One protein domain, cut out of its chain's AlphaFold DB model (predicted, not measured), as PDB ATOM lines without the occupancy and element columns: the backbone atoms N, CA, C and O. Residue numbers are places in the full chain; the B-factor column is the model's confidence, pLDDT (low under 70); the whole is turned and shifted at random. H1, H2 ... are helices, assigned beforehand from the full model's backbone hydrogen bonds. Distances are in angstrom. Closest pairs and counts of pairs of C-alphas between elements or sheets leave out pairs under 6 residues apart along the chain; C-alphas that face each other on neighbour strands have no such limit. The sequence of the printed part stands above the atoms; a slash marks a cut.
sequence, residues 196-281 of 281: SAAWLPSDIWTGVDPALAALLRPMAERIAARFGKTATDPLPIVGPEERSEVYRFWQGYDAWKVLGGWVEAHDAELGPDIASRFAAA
ATOM      1  N   SER A 196       6.852  34.583  36.608       89.75
ATOM      2  CA  SER A 196       7.572  35.480  37.537       89.75
ATOM      3  C   SER A 196       8.782  34.825  38.212       89.75
ATOM      4  O   SER A 196       9.354  35.370  39.161       89.75
ATOM      5  N   ALA A 197       9.153  33.631  37.752       92.75
ATOM      6  CA  ALA A 197      10.359  32.940  38.163       92.75
ATOM      7  C   ALA A 197      10.842  32.016  37.041       92.75
ATOM      8  O   ALA A 197      10.035  31.423  36.325       92.75
ATOM      9  N   ALA A 198      12.157  31.875  36.928       93.56
ATOM     10  CA  ALA A 198      12.808  30.848  36.134       93.56
ATOM     11  C   ALA A 198      13.536  29.877  37.064       93.56
ATOM     12  O   ALA A 198      14.215  30.282  38.005       93.56
ATOM     13  N   TRP A 199      13.419  28.588  36.782       93.62
ATOM     14  CA  TRP A 199      14.178  27.556  37.472       93.62
ATOM     15  C   TRP A 199      15.157  26.937  36.483       93.62
ATOM     16  O   TRP A 199      14.750  26.442  35.432       93.62
ATOM     17  N   LEU A 200      16.446  27.020  36.799       91.81
ATOM     18  CA  LEU A 200      17.543  26.466  36.016       91.81
ATOM     19  C   LEU A 200      18.294  25.468  36.908       91.81
ATOM     20  O   LEU A 200      19.299  25.852  37.513       91.81
ATOM     21  N   PRO A 201      17.795  24.224  37.053       91.75
ATOM     22  CA  PRO A 201      18.383  23.269  37.982       91.75
ATOM     23  C   PRO A 201      19.861  23.054  37.663       91.75
ATOM     24  O   PRO A 201      20.245  22.875  36.508       91.75
ATOM     25  N   SER A 202      20.720  23.118  38.676       89.56
ATOM     26  CA  SER A 202      22.177  23.095  38.469       89.56
ATOM     27  C   SER A 202      22.691  21.785  37.856       89.56
ATOM     28  O   SER A 202      23.715  21.782  37.170       89.56
ATOM     29  N   ASP A 203      21.955  20.694  38.048       89.62
ATOM     30  CA  ASP A 203      22.265  19.340  37.596       89.62
ATOM     31  C   ASP A 203      21.757  19.014  36.179       89.62
ATOM     32  O   ASP A 203      21.974  17.899  35.703       89.62
ATOM     33  N   ILE A 204      21.129  19.963  35.463       88.56
ATOM     34  CA  ILE A 204      20.794  19.792  34.030       88.56
ATOM     35  C   ILE A 204      22.035  19.774  33.133       88.56
ATOM     36  O   ILE A 204      21.973  19.316  31.997       88.56
ATOM     37  N   TRP A 205      23.151  20.319  33.625       90.38
ATOM     38  CA  TRP A 205      24.413  20.388  32.893       90.38
ATOM     39  C   TRP A 205      25.235  19.102  33.015       90.38
ATOM     40  O   TRP A 205      26.229  18.944  32.310       90.38
ATOM     41  N   THR A 206      24.840  18.188  33.903       88.94
ATOM     42  CA  THR A 206      25.516  16.903  34.077       88.94
ATOM     43  C   THR A 206      25.394  16.070  32.801       88.94
ATOM     44  O   THR A 206      24.294  15.858  32.298       88.94
ATOM     45  N   GLY A 207      26.528  15.605  32.270       86.00
ATOM     46  CA  GLY A 207      26.586  14.814  31.034       86.00
ATOM     47  C   GLY A 207      26.515  15.627  29.735       86.00
ATOM     48  O   GLY A 207      26.611  15.044  28.657       86.00
ATOM     49  N   VAL A 208      26.385  16.957  29.807       91.56
ATOM     50  CA  VAL A 208      26.488  17.835  28.631       91.56
ATOM     51  C   VAL A 208      27.962  18.053  28.294       91.56
ATOM     52  O   VAL A 208      28.774  18.295  29.187       91.56
ATOM     53  N   ASP A 209      28.307  18.004  27.004       95.25
ATOM     54  CA  ASP A 209      29.654  18.325  26.526       95.25
ATOM     55  C   ASP A 209      30.136  19.689  27.081       95.25
ATOM     56  O   ASP A 209      29.382  20.668  27.010       95.25
ATOM     57  N   PRO A 210      31.365  19.800  27.625       95.81
ATOM     58  CA  PRO A 210      31.829  21.035  28.256       95.81
ATOM     59  C   PRO A 210      31.827  22.260  27.334       95.81
ATOM     60  O   PRO A 210      31.515  23.362  27.792       95.81
ATOM     61  N   ALA A 211      32.145  22.093  26.046       96.62
ATOM     62  CA  ALA A 211      32.145  23.198  25.093       96.62
ATOM     63  C   ALA A 211      30.710  23.639  24.769       96.62
ATOM     64  O   ALA A 211      30.420  24.837  24.735       96.62
ATOM     65  N   LEU A 212      29.789  22.682  24.620       94.38
ATOM     66  CA  LEU A 212      28.367  22.975  24.454       94.38
ATOM     67  C   LEU A 212      27.770  23.653  25.699       94.38
ATOM     68  O   LEU A 212      27.033  24.632  25.581       94.38
ATOM     69  N   ALA A 213      28.110  23.180  26.898       95.06
ATOM     70  CA  ALA A 213      27.651  23.773  28.150       95.06
ATOM     71  C   ALA A 213      28.150  25.219  28.308       95.06
ATOM     72  O   ALA A 213      27.373  26.095  28.696       95.06
ATOM     73  N   ALA A 214      29.415  25.487  27.966       95.81
ATOM     74  CA  ALA A 214      29.983  26.833  27.981       95.81
ATOM     75  C   ALA A 214      29.275  27.784  27.000       95.81
ATOM     76  O   ALA A 214      29.121  28.969  27.299       95.81
ATOM     77  N   LEU A 215      28.798  27.268  25.861       95.62
ATOM     78  CA  LEU A 215      28.025  28.036  24.885       95.62
ATOM     79  C   LEU A 215      26.597  28.339  25.373       95.62
ATOM     80  O   LEU A 215      26.123  29.469  25.254       95.62
ATOM     81  N   LEU A 216      25.900  27.335  25.913       94.50
ATOM     82  CA  LEU A 216      24.471  27.427  26.229       94.50
ATOM     83  C   LEU A 216      24.179  28.086  27.579       94.50
ATOM     84  O   LEU A 216      23.162  28.773  27.718       94.50
ATOM     85  N   ARG A 217      25.044  27.901  28.580       94.38
ATOM     86  CA  ARG A 217      24.796  28.385  29.945       94.38
ATOM     87  C   ARG A 217      24.590  29.906  30.019       94.38
ATOM     88  O   ARG A 217      23.558  30.307  30.560       94.38
ATOM     89  N   PRO A 218      25.432  30.760  29.398       95.12
ATOM     90  CA  PRO A 218      25.209  32.209  29.421       95.12
ATOM     91  C   PRO A 218      23.894  32.624  28.744       95.12
ATOM     92  O   PRO A 218      23.265  33.609  29.132       95.12
ATOM     93  N   MET A 219      23.455  31.884  27.718       94.56
ATOM     94  CA  MET A 219      22.175  32.140  27.051       94.56
ATOM     95  C   MET A 219      20.996  31.796  27.965       94.56
ATOM     96  O   MET A 219      20.070  32.599  28.087       94.56
ATOM     97  N   ALA A 220      21.048  30.644  28.638       93.19
ATOM     98  CA  ALA A 220      20.026  30.220  29.590       93.19
ATOM     99  C   ALA A 220      19.906  31.200  30.769       93.19
ATOM    100  O   ALA A 220      18.801  31.618  31.111       93.19
ATOM    101  N   GLU A 221      21.033  31.646  31.329       92.69
ATOM    102  CA  GLU A 221      21.078  32.639  32.410       92.69
ATOM    103  C   GLU A 221      20.482  33.987  31.980       92.69
ATOM    104  O   GLU A 221      19.679  34.578  32.702       92.69
ATOM    105  N   ARG A 222      20.794  34.454  30.762       93.88
ATOM    106  CA  ARG A 222      20.203  35.679  30.195       93.88
ATOM    107  C   ARG A 222      18.689  35.590  30.011       93.88
ATOM    108  O   ARG A 222      18.013  36.613  30.128       93.88
ATOM    109  N   ILE A 223      18.167  34.412  29.669       92.31
ATOM    110  CA  ILE A 223      16.723  34.169  29.566       92.31
ATOM    111  C   ILE A 223      16.111  34.147  30.968       92.31
ATOM    112  O   ILE A 223      15.136  34.851  31.211       92.31
ATOM    113  N   ALA A 224      16.712  33.412  31.905       91.94
ATOM    114  CA  ALA A 224      16.240  33.301  33.282       91.94
ATOM    115  C   ALA A 224      16.166  34.666  33.988       91.94
ATOM    116  O   ALA A 224      15.173  34.973  34.649       91.94
ATOM    117  N   ALA A 225      17.155  35.537  33.756       91.12
ATOM    118  CA  ALA A 225      17.196  36.897  34.291       91.12
ATOM    119  C   ALA A 225      16.005  37.780  33.860       91.12
ATOM    120  O   ALA A 225      15.760  38.820  34.469       91.12
ATOM    121  N   ARG A 226      15.231  37.381  32.836       92.19
ATOM    122  CA  ARG A 226      14.006  38.088  32.420       92.19
ATOM    123  C   ARG A 226      12.829  37.882  33.370       92.19
ATOM    124  O   ARG A 226      11.909  38.689  33.337       92.19
ATOM    125  N   PHE A 227      12.851  36.840  34.202       89.56
ATOM    126  CA  PHE A 227      11.699  36.427  35.006       89.56
ATOM    127  C   PHE A 227      11.735  36.947  36.448       89.56
ATOM    128  O   PHE A 227      10.910  36.546  37.252       89.56
ATOM    129  N   GLY A 228      12.652  37.851  36.807       84.62
ATOM    130  CA  GLY A 228      12.694  38.527  38.115       84.62
ATOM    131  C   GLY A 228      13.203  37.674  39.286       84.62
ATOM    132  O   GLY A 228      13.937  38.185  40.127       84.62
ATOM    133  N   LYS A 229      12.872  36.378  39.330       91.25
ATOM    134  CA  LYS A 229      13.417  35.399  40.285       91.25
ATOM    135  C   LYS A 229      14.069  34.234  39.553       91.25
ATOM    136  O   LYS A 229      13.530  33.750  38.562       91.25
ATOM    137  N   THR A 230      15.193  33.756  40.077       93.44
ATOM    138  CA  THR A 230      15.905  32.586  39.550       93.44
ATOM    139  C   THR A 230      16.208  31.591  40.661       93.44
ATOM    140  O   THR A 230      16.762  31.982  41.688       93.44
ATOM    141  N   ALA A 231      15.877  30.322  40.443       93.06
ATOM    142  CA  ALA A 231      16.234  29.207  41.317       93.06
ATOM    143  C   ALA A 231      17.190  28.250  40.588       93.06
ATOM    144  O   ALA A 231      17.118  28.130  39.361       93.06
ATOM    145  N   THR A 232      18.083  27.585  41.323       93.62
ATOM    146  CA  THR A 232      19.119  26.692  40.758       93.62
ATOM    147  C   THR A 232      19.331  25.406  41.556       93.62
ATOM    148  O   THR A 232      20.266  24.648  41.277       93.62
ATOM    149  N   ASP A 233      18.501  25.161  42.568       93.25
ATOM    150  CA  ASP A 233      18.457  23.882  43.269       93.25
ATOM    151  C   ASP A 233      18.274  22.733  42.261       93.25
ATOM    152  O   ASP A 233      17.608  22.924  41.236       93.25
ATOM    153  N   PRO A 234      18.936  21.584  42.485       88.88
ATOM    154  CA  PRO A 234      18.829  20.435  41.594       88.88
ATOM    155  C   PRO A 234      17.387  19.926  41.535       88.88
ATOM    156  O   PRO A 234      16.576  20.207  42.420       88.88
ATOM    157  N   LEU A 235      17.063  19.149  40.502       85.38
ATOM    158  CA  LEU A 235      15.730  18.557  40.393       85.38
ATOM    159  C   LEU A 235      15.429  17.691  41.642       85.38
ATOM    160  O   LEU A 235      16.252  16.846  41.997       85.38
ATOM    161  N   PRO A 236      14.259  17.845  42.299       85.62
ATOM    162  CA  PRO A 236      13.922  17.202  43.571       85.62
ATOM    163  C   PRO A 236      13.441  15.757  43.359       85.62
ATOM    164  O   PRO A 236      12.363  15.365  43.800       85.62
ATOM    165  N   ILE A 237      14.219  14.983  42.609       84.69
ATOM    166  CA  ILE A 237      13.973  13.579  42.271       84.69
ATOM    167  C   ILE A 237      15.265  12.790  42.522       84.69
ATOM    168  O   ILE A 237      15.971  13.057  43.491       84.69
ATOM    169  N   VAL A 238      15.573  11.812  41.676       84.06
ATOM    170  CA  VAL A 238      16.832  11.068  41.710       84.06
ATOM    171  C   VAL A 238      17.959  11.807  40.977       84.06
ATOM    172  O   VAL A 238      17.725  12.717  40.168       84.06
ATOM    173  N   GLY A 239      19.200  11.409  41.261       84.81
ATOM    174  CA  GLY A 239      20.385  11.972  40.616       84.81
ATOM    175  C   GLY A 239      20.369  11.790  39.089       84.81
ATOM    176  O   GLY A 239      19.661  10.926  38.573       84.81
ATOM    177  N   PRO A 240      21.130  12.597  38.331       78.38
ATOM    178  CA  PRO A 240      21.110  12.585  36.862       78.38
ATOM    179  C   PRO A 240      21.373  11.209  36.234       78.38
ATOM    180  O   PRO A 240      20.716  10.869  35.252       78.38
ATOM    181  N   GLU A 241      22.278  10.411  36.804       81.38
ATOM    182  CA  GLU A 241      22.568   9.048  36.331       81.38
ATOM    183  C   GLU A 241      21.367   8.116  36.551       81.38
ATOM    184  O   GLU A 241      20.839   7.534  35.601       81.38
ATOM    185  N   GLU A 242      20.842   8.085  37.777       88.88
ATOM    186  CA  GLU A 242      19.688   7.268  38.163       88.88
ATOM    187  C   GLU A 242      18.421   7.638  37.369       88.88
ATOM    188  O   GLU A 242      17.639   6.766  36.994       88.88
ATOM    189  N   ARG A 243      18.234   8.916  37.003       87.69
ATOM    190  CA  ARG A 243      17.110   9.347  36.145       87.69
ATOM    191  C   ARG A 243      17.113   8.639  34.796       87.69
ATOM    192  O   ARG A 243      16.054   8.236  34.314       87.69
ATOM    193  N   SER A 244      18.286   8.533  34.171       85.50
ATOM    194  CA  SER A 244      18.422   7.884  32.869       85.50
ATOM    195  C   SER A 244      18.158   6.385  32.981       85.50
ATOM    196  O   SER A 244      17.499   5.816  32.113       85.50
ATOM    197  N   GLU A 245      18.640   5.743  34.043       90.00
ATOM    198  CA  GLU A 245      18.420   4.313  34.281       90.00
ATOM    199  C   GLU A 245      16.942   3.996  34.522       90.00
ATOM    200  O   GLU A 245      16.378   3.147  33.830       90.00
ATOM    201  N   VAL A 246      16.285   4.740  35.418       92.38
ATOM    202  CA  VAL A 246      14.850   4.591  35.706       92.38
ATOM    203  C   VAL A 246      14.020   4.813  34.442       92.38
ATOM    204  O   VAL A 246      13.114   4.032  34.152       92.38
ATOM    205  N   TYR A 247      14.341   5.847  33.656       92.38
ATOM    206  CA  TYR A 247      13.662   6.097  32.387       92.38
ATOM    207  C   TYR A 247      13.824   4.930  31.406       92.38
ATOM    208  O   TYR A 247      12.834   4.462  30.849       92.38
ATOM    209  N   ARG A 248      15.057   4.443  31.204       91.75
ATOM    210  CA  ARG A 248      15.345   3.346  30.268       91.75
ATOM    211  C   ARG A 248      14.626   2.062  30.657       91.75
ATOM    212  O   ARG A 248      14.082   1.407  29.774       91.75
ATOM    213  N   PHE A 249      14.594   1.734  31.947       94.69
ATOM    214  CA  PHE A 249      13.876   0.567  32.452       94.69
ATOM    215  C   PHE A 249      12.381   0.644  32.119       94.69
ATOM    216  O   PHE A 249      11.845  -0.253  31.475       94.69
ATOM    217  N   TRP A 250      11.712   1.738  32.495       96.00
ATOM    218  CA  TRP A 250      10.269   1.872  32.271       96.00
ATOM    219  C   TRP A 250       9.904   2.031  30.795       96.00
ATOM    220  O   TRP A 250       8.887   1.495  30.362       96.00
ATOM    221  N   GLN A 251      10.731   2.723  30.007       96.44
ATOM    222  CA  GLN A 251      10.544   2.793  28.560       96.44
ATOM    223  C   GLN A 251      10.658   1.403  27.924       96.44
ATOM    224  O   GLN A 251       9.813   1.058  27.103       96.44
ATOM    225  N   GLY A 252      11.688   0.630  28.287       96.56
ATOM    226  CA  GLY A 252      11.891  -0.727  27.781       96.56
ATOM    227  C   GLY A 252      10.728  -1.639  28.142       96.56
ATOM    228  O   GLY A 252      10.135  -2.245  27.252       96.56
ATOM    229  N   TYR A 253      10.324  -1.626  29.413       97.00
ATOM    230  CA  TYR A 253       9.175  -2.381  29.901       97.00
ATOM    231  C   TYR A 253       7.892  -2.079  29.111       97.00
ATOM    232  O   TYR A 253       7.221  -3.000  28.638       97.00
ATOM    233  N   ASP A 254       7.548  -0.798  28.931       97.56
ATOM    234  CA  ASP A 254       6.353  -0.425  28.174       97.56
ATOM    235  C   ASP A 254       6.479  -0.813  26.689       97.56
ATOM    236  O   ASP A 254       5.535  -1.370  26.124       97.56
ATOM    237  N   ALA A 255       7.641  -0.577  26.070       97.44
ATOM    238  CA  ALA A 255       7.901  -0.939  24.677       97.44
ATOM    239  C   ALA A 255       7.745  -2.443  24.443       97.44
ATOM    240  O   ALA A 255       7.095  -2.857  23.480       97.44
ATOM    241  N   TRP A 256       8.276  -3.265  25.350       97.06
ATOM    242  CA  TRP A 256       8.114  -4.712  25.300       97.06
ATOM    243  C   TRP A 256       6.650  -5.119  25.465       97.06
ATOM    244  O   TRP A 256       6.126  -5.915  24.687       97.06
ATOM    245  N   LYS A 257       5.945  -4.527  26.431       97.31
ATOM    246  CA  LYS A 257       4.528  -4.818  26.672       97.31
ATOM    247  C   LYS A 257       3.642  -4.485  25.468       97.31
ATOM    248  O   LYS A 257       2.662  -5.186  25.228       97.31
ATOM    249  N   VAL A 258       3.956  -3.413  24.743       96.75
ATOM    250  CA  VAL A 258       3.169  -2.955  23.591       96.75
ATOM    251  C   VAL A 258       3.535  -3.702  22.309       96.75
ATOM    252  O   VAL A 258       2.641  -4.114  21.571       96.75
ATOM    253  N   LEU A 259       4.829  -3.855  22.020       96.69
ATOM    254  CA  LEU A 259       5.317  -4.310  20.714       96.69
ATOM    255  C   LEU A 259       5.990  -5.685  20.753       96.69
ATOM    256  O   LEU A 259       6.038  -6.342  19.717       96.69
ATOM    257  N   GLY A 260       6.474  -6.146  21.910       94.94
ATOM    258  CA  GLY A 260       7.284  -7.366  22.039       94.94
ATOM    259  C   GLY A 260       6.587  -8.605  21.480       94.94
ATOM    260  O   GLY A 260       7.118  -9.260  20.588       94.94
ATOM    261  N   GLY A 261       5.341  -8.855  21.892       94.88
ATOM    262  CA  GLY A 261       4.574  -9.996  21.375       94.88
ATOM    263  C   GLY A 261       4.308  -9.927  19.865       94.88
ATOM    264  O   GLY A 261       4.247 -10.958  19.200       94.88
ATOM    265  N   TRP A 262       4.181  -8.721  19.295       94.88
ATOM    266  CA  TRP A 262       4.047  -8.559  17.846       94.88
ATOM    267  C   TRP A 262       5.373  -8.846  17.132       94.88
ATOM    268  O   TRP A 262       5.372  -9.572  16.139       94.88
ATOM    269  N   VAL A 263       6.485  -8.319  17.657       93.12
ATOM    270  CA  VAL A 263       7.843  -8.525  17.130       93.12
ATOM    271  C   VAL A 263       8.191 -10.013  17.086       93.12
ATOM    272  O   VAL A 263       8.629 -10.494  16.042       93.12
ATOM    273  N   GLU A 264       7.931 -10.747  18.170       92.81
ATOM    274  CA  GLU A 264       8.173 -12.193  18.248       92.81
ATOM    275  C   GLU A 264       7.302 -12.980  17.261       92.81
ATOM    276  O   GLU A 264       7.787 -13.875  16.572       92.81
ATOM    277  N   ALA A 265       6.011 -12.644  17.162       92.25
ATOM    278  CA  ALA A 265       5.066 -13.393  16.337       92.25
ATOM    279  C   ALA A 265       5.276 -13.215  14.823       92.25
ATOM    280  O   ALA A 265       4.837 -14.066  14.049       92.25
ATOM    281  N   HIS A 266       5.900 -12.116  14.396       87.94
ATOM    282  CA  HIS A 266       6.029 -11.762  12.978       87.94
ATOM    283  C   HIS A 266       7.447 -11.913  12.431       87.94
ATOM    284  O   HIS A 266       7.653 -11.561  11.269       87.94
ATOM    285  N   ASP A 267       8.394 -12.405  13.244       80.25
ATOM    286  CA  ASP A 267       9.827 -12.443  12.915       80.25
ATOM    287  C   ASP A 267      10.259 -11.119  12.270       80.25
ATOM    288  O   ASP A 267      10.744 -11.058  11.138       80.25
ATOM    289  N   ALA A 268       9.897 -10.020  12.942       77.69
ATOM    290  CA  ALA A 268      10.018  -8.699  12.357       77.69
ATOM    291  C   ALA A 268      11.483  -8.459  11.979       77.69
ATOM    292  O   ALA A 268      12.368  -8.543  12.825       77.69
ATOM    293  N   GLU A 269      11.741  -8.145  10.710       86.69
ATOM    294  CA  GLU A 269      13.075  -7.759  10.262       86.69
ATOM    295  C   GLU A 269      13.410  -6.405  10.898       86.69
ATOM    296  O   GLU A 269      13.006  -5.352  10.402       86.69
ATOM    297  N   LEU A 270      14.052  -6.445  12.066       92.81
ATOM    298  CA  LEU A 270      14.420  -5.271  12.847       92.81
ATOM    299  C   LEU A 270      15.747  -4.703  12.355       92.81
ATOM    300  O   LEU A 270      16.697  -5.442  12.081       92.81
ATOM    301  N   GLY A 271      15.862  -3.377  12.351       92.88
ATOM    302  CA  GLY A 271      17.162  -2.730  12.283       92.88
ATOM    303  C   GLY A 271      18.045  -3.159  13.469       92.88
ATOM    304  O   GLY A 271      17.527  -3.314  14.580       92.88
ATOM    305  N   PRO A 272      19.374  -3.310  13.295       92.44
ATOM    306  CA  PRO A 272      20.264  -3.812  14.350       92.44
ATOM    307  C   PRO A 272      20.164  -3.047  15.679       92.44
ATOM    308  O   PRO A 272      20.110  -3.654  16.750       92.44
ATOM    309  N   ASP A 273      20.065  -1.716  15.614       91.00
ATOM    310  CA  ASP A 273      19.936  -0.862  16.799       91.00
ATOM    311  C   ASP A 273      18.608  -1.086  17.539       91.00
ATOM    312  O   ASP A 273      18.560  -1.029  18.768       91.00
ATOM    313  N   ILE A 274      17.526  -1.354  16.803       95.12
ATOM    314  CA  ILE A 274      16.201  -1.614  17.373       95.12
ATOM    315  C   ILE A 274      16.138  -3.026  17.952       95.12
ATOM    316  O   ILE A 274      15.651  -3.201  19.069       95.12
ATOM    317  N   ALA A 275      16.720  -4.014  17.265       93.44
ATOM    318  CA  ALA A 275      16.869  -5.373  17.779       93.44
ATOM    319  C   ALA A 275      17.614  -5.389  19.122       93.44
ATOM    320  O   ALA A 275      17.144  -5.989  20.087       93.44
ATOM    321  N   SER A 276      18.728  -4.654  19.223       92.19
ATOM    322  CA  SER A 276      19.482  -4.538  20.476       92.19
ATOM    323  C   SER A 276      18.673  -3.894  21.605       92.19
ATOM    324  O   SER A 276      18.909  -4.216  22.768       92.19
ATOM    325  N   ARG A 277      17.751  -2.973  21.296       93.50
ATOM    326  CA  ARG A 277      16.904  -2.314  22.301       93.50
ATOM    327  C   ARG A 277      15.798  -3.226  22.807       93.50
ATOM    328  O   ARG A 277      15.555  -3.226  24.006       93.50
ATOM    329  N   PHE A 278      15.164  -4.005  21.930       93.00
ATOM    330  CA  PHE A 278      14.195  -5.020  22.349       93.00
ATOM    331  C   PHE A 278      14.857  -6.151  23.138       93.00
ATOM    332  O   PHE A 278      14.305  -6.577  24.139       93.00
ATOM    333  N   ALA A 279      16.061  -6.585  22.757       91.00
ATOM    334  CA  ALA A 279      16.801  -7.605  23.505       91.00
ATOM    335  C   ALA A 279      17.236  -7.148  24.912       91.00
ATOM    336  O   ALA A 279      17.515  -7.982  25.770       91.00
ATOM    337  N   ALA A 280      17.337  -5.835  25.136       88.19
ATOM    338  CA  ALA A 280      17.700  -5.242  26.421       88.19
ATOM    339  C   ALA A 280      16.488  -4.803  27.268       88.19
ATOM    340  O   ALA A 280      16.700  -4.273  28.361       88.19
ATOM    341  N   ALA A 281      15.267  -4.939  26.737       83.50
ATOM    342  CA  ALA A 281      14.017  -4.488  27.351       83.50
ATOM    343  C   ALA A 281      13.395  -5.534  28.288       83.50
ATOM    344  O   ALA A 281      13.690  -6.739  28.126       83.50
TER     345      ALA A 281
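AT A GLANCE: This is residues 196 to 281 of the 281 residues of the protein "Amidase" of Rhizobium sp. BK313 (UniProt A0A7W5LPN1). Two small lobes make an extended rod: H1 and H2 at one end, then the long, kinked H3 with H4 folded back across its residues 252 to 260. In the first lobe, residues 198 to 199 pair parallel with 230 to 231. The printed part, all helix, has 86 residues, four named helices in the order H1 to H4 and no named strand; the radius of gyration of the C-alphas is 19.3 A and the spans are 57 by 27 by 20 A.

IN THESE COORDINATES: H1 is residues 202 to 205, from C-alpha (22.177, 23.095, 38.469). H2 is residues 210 to 227, 26.2 A, with a kink of 31 degrees near 217. H3 is residues 240 to 265, 36.8 A, with a kink of 52 degrees near 259. H4, residues 272 to 279, ends at C-alpha (16.801, -7.605, 23.505).

HOW THE PARTS SIT: H1 and H2 are close but not clearly touching, the closest C-alphas, Trp 205 and Ala 213, 6.7 A apart. H2 and H3 are apart. H3 touches H4 with residues 252 to 260 alone, about perpendicular at 87 degrees; the closest C-alphas, Trp 256 and Phe 278, are 6.8 A apart. Every O i to N i+4 pair is within hydrogen-bond range in H4, 10 of 14 in H2 and 19 of 22 in H3; H1 is too short for one.

THE WHOLE: The farthest C-alphas, Gly 228 and Asp 267, are 56.9 A apart. The printed part has no cut; the link H2 to H3 is long. No printed residue is under 70 in pLDDT.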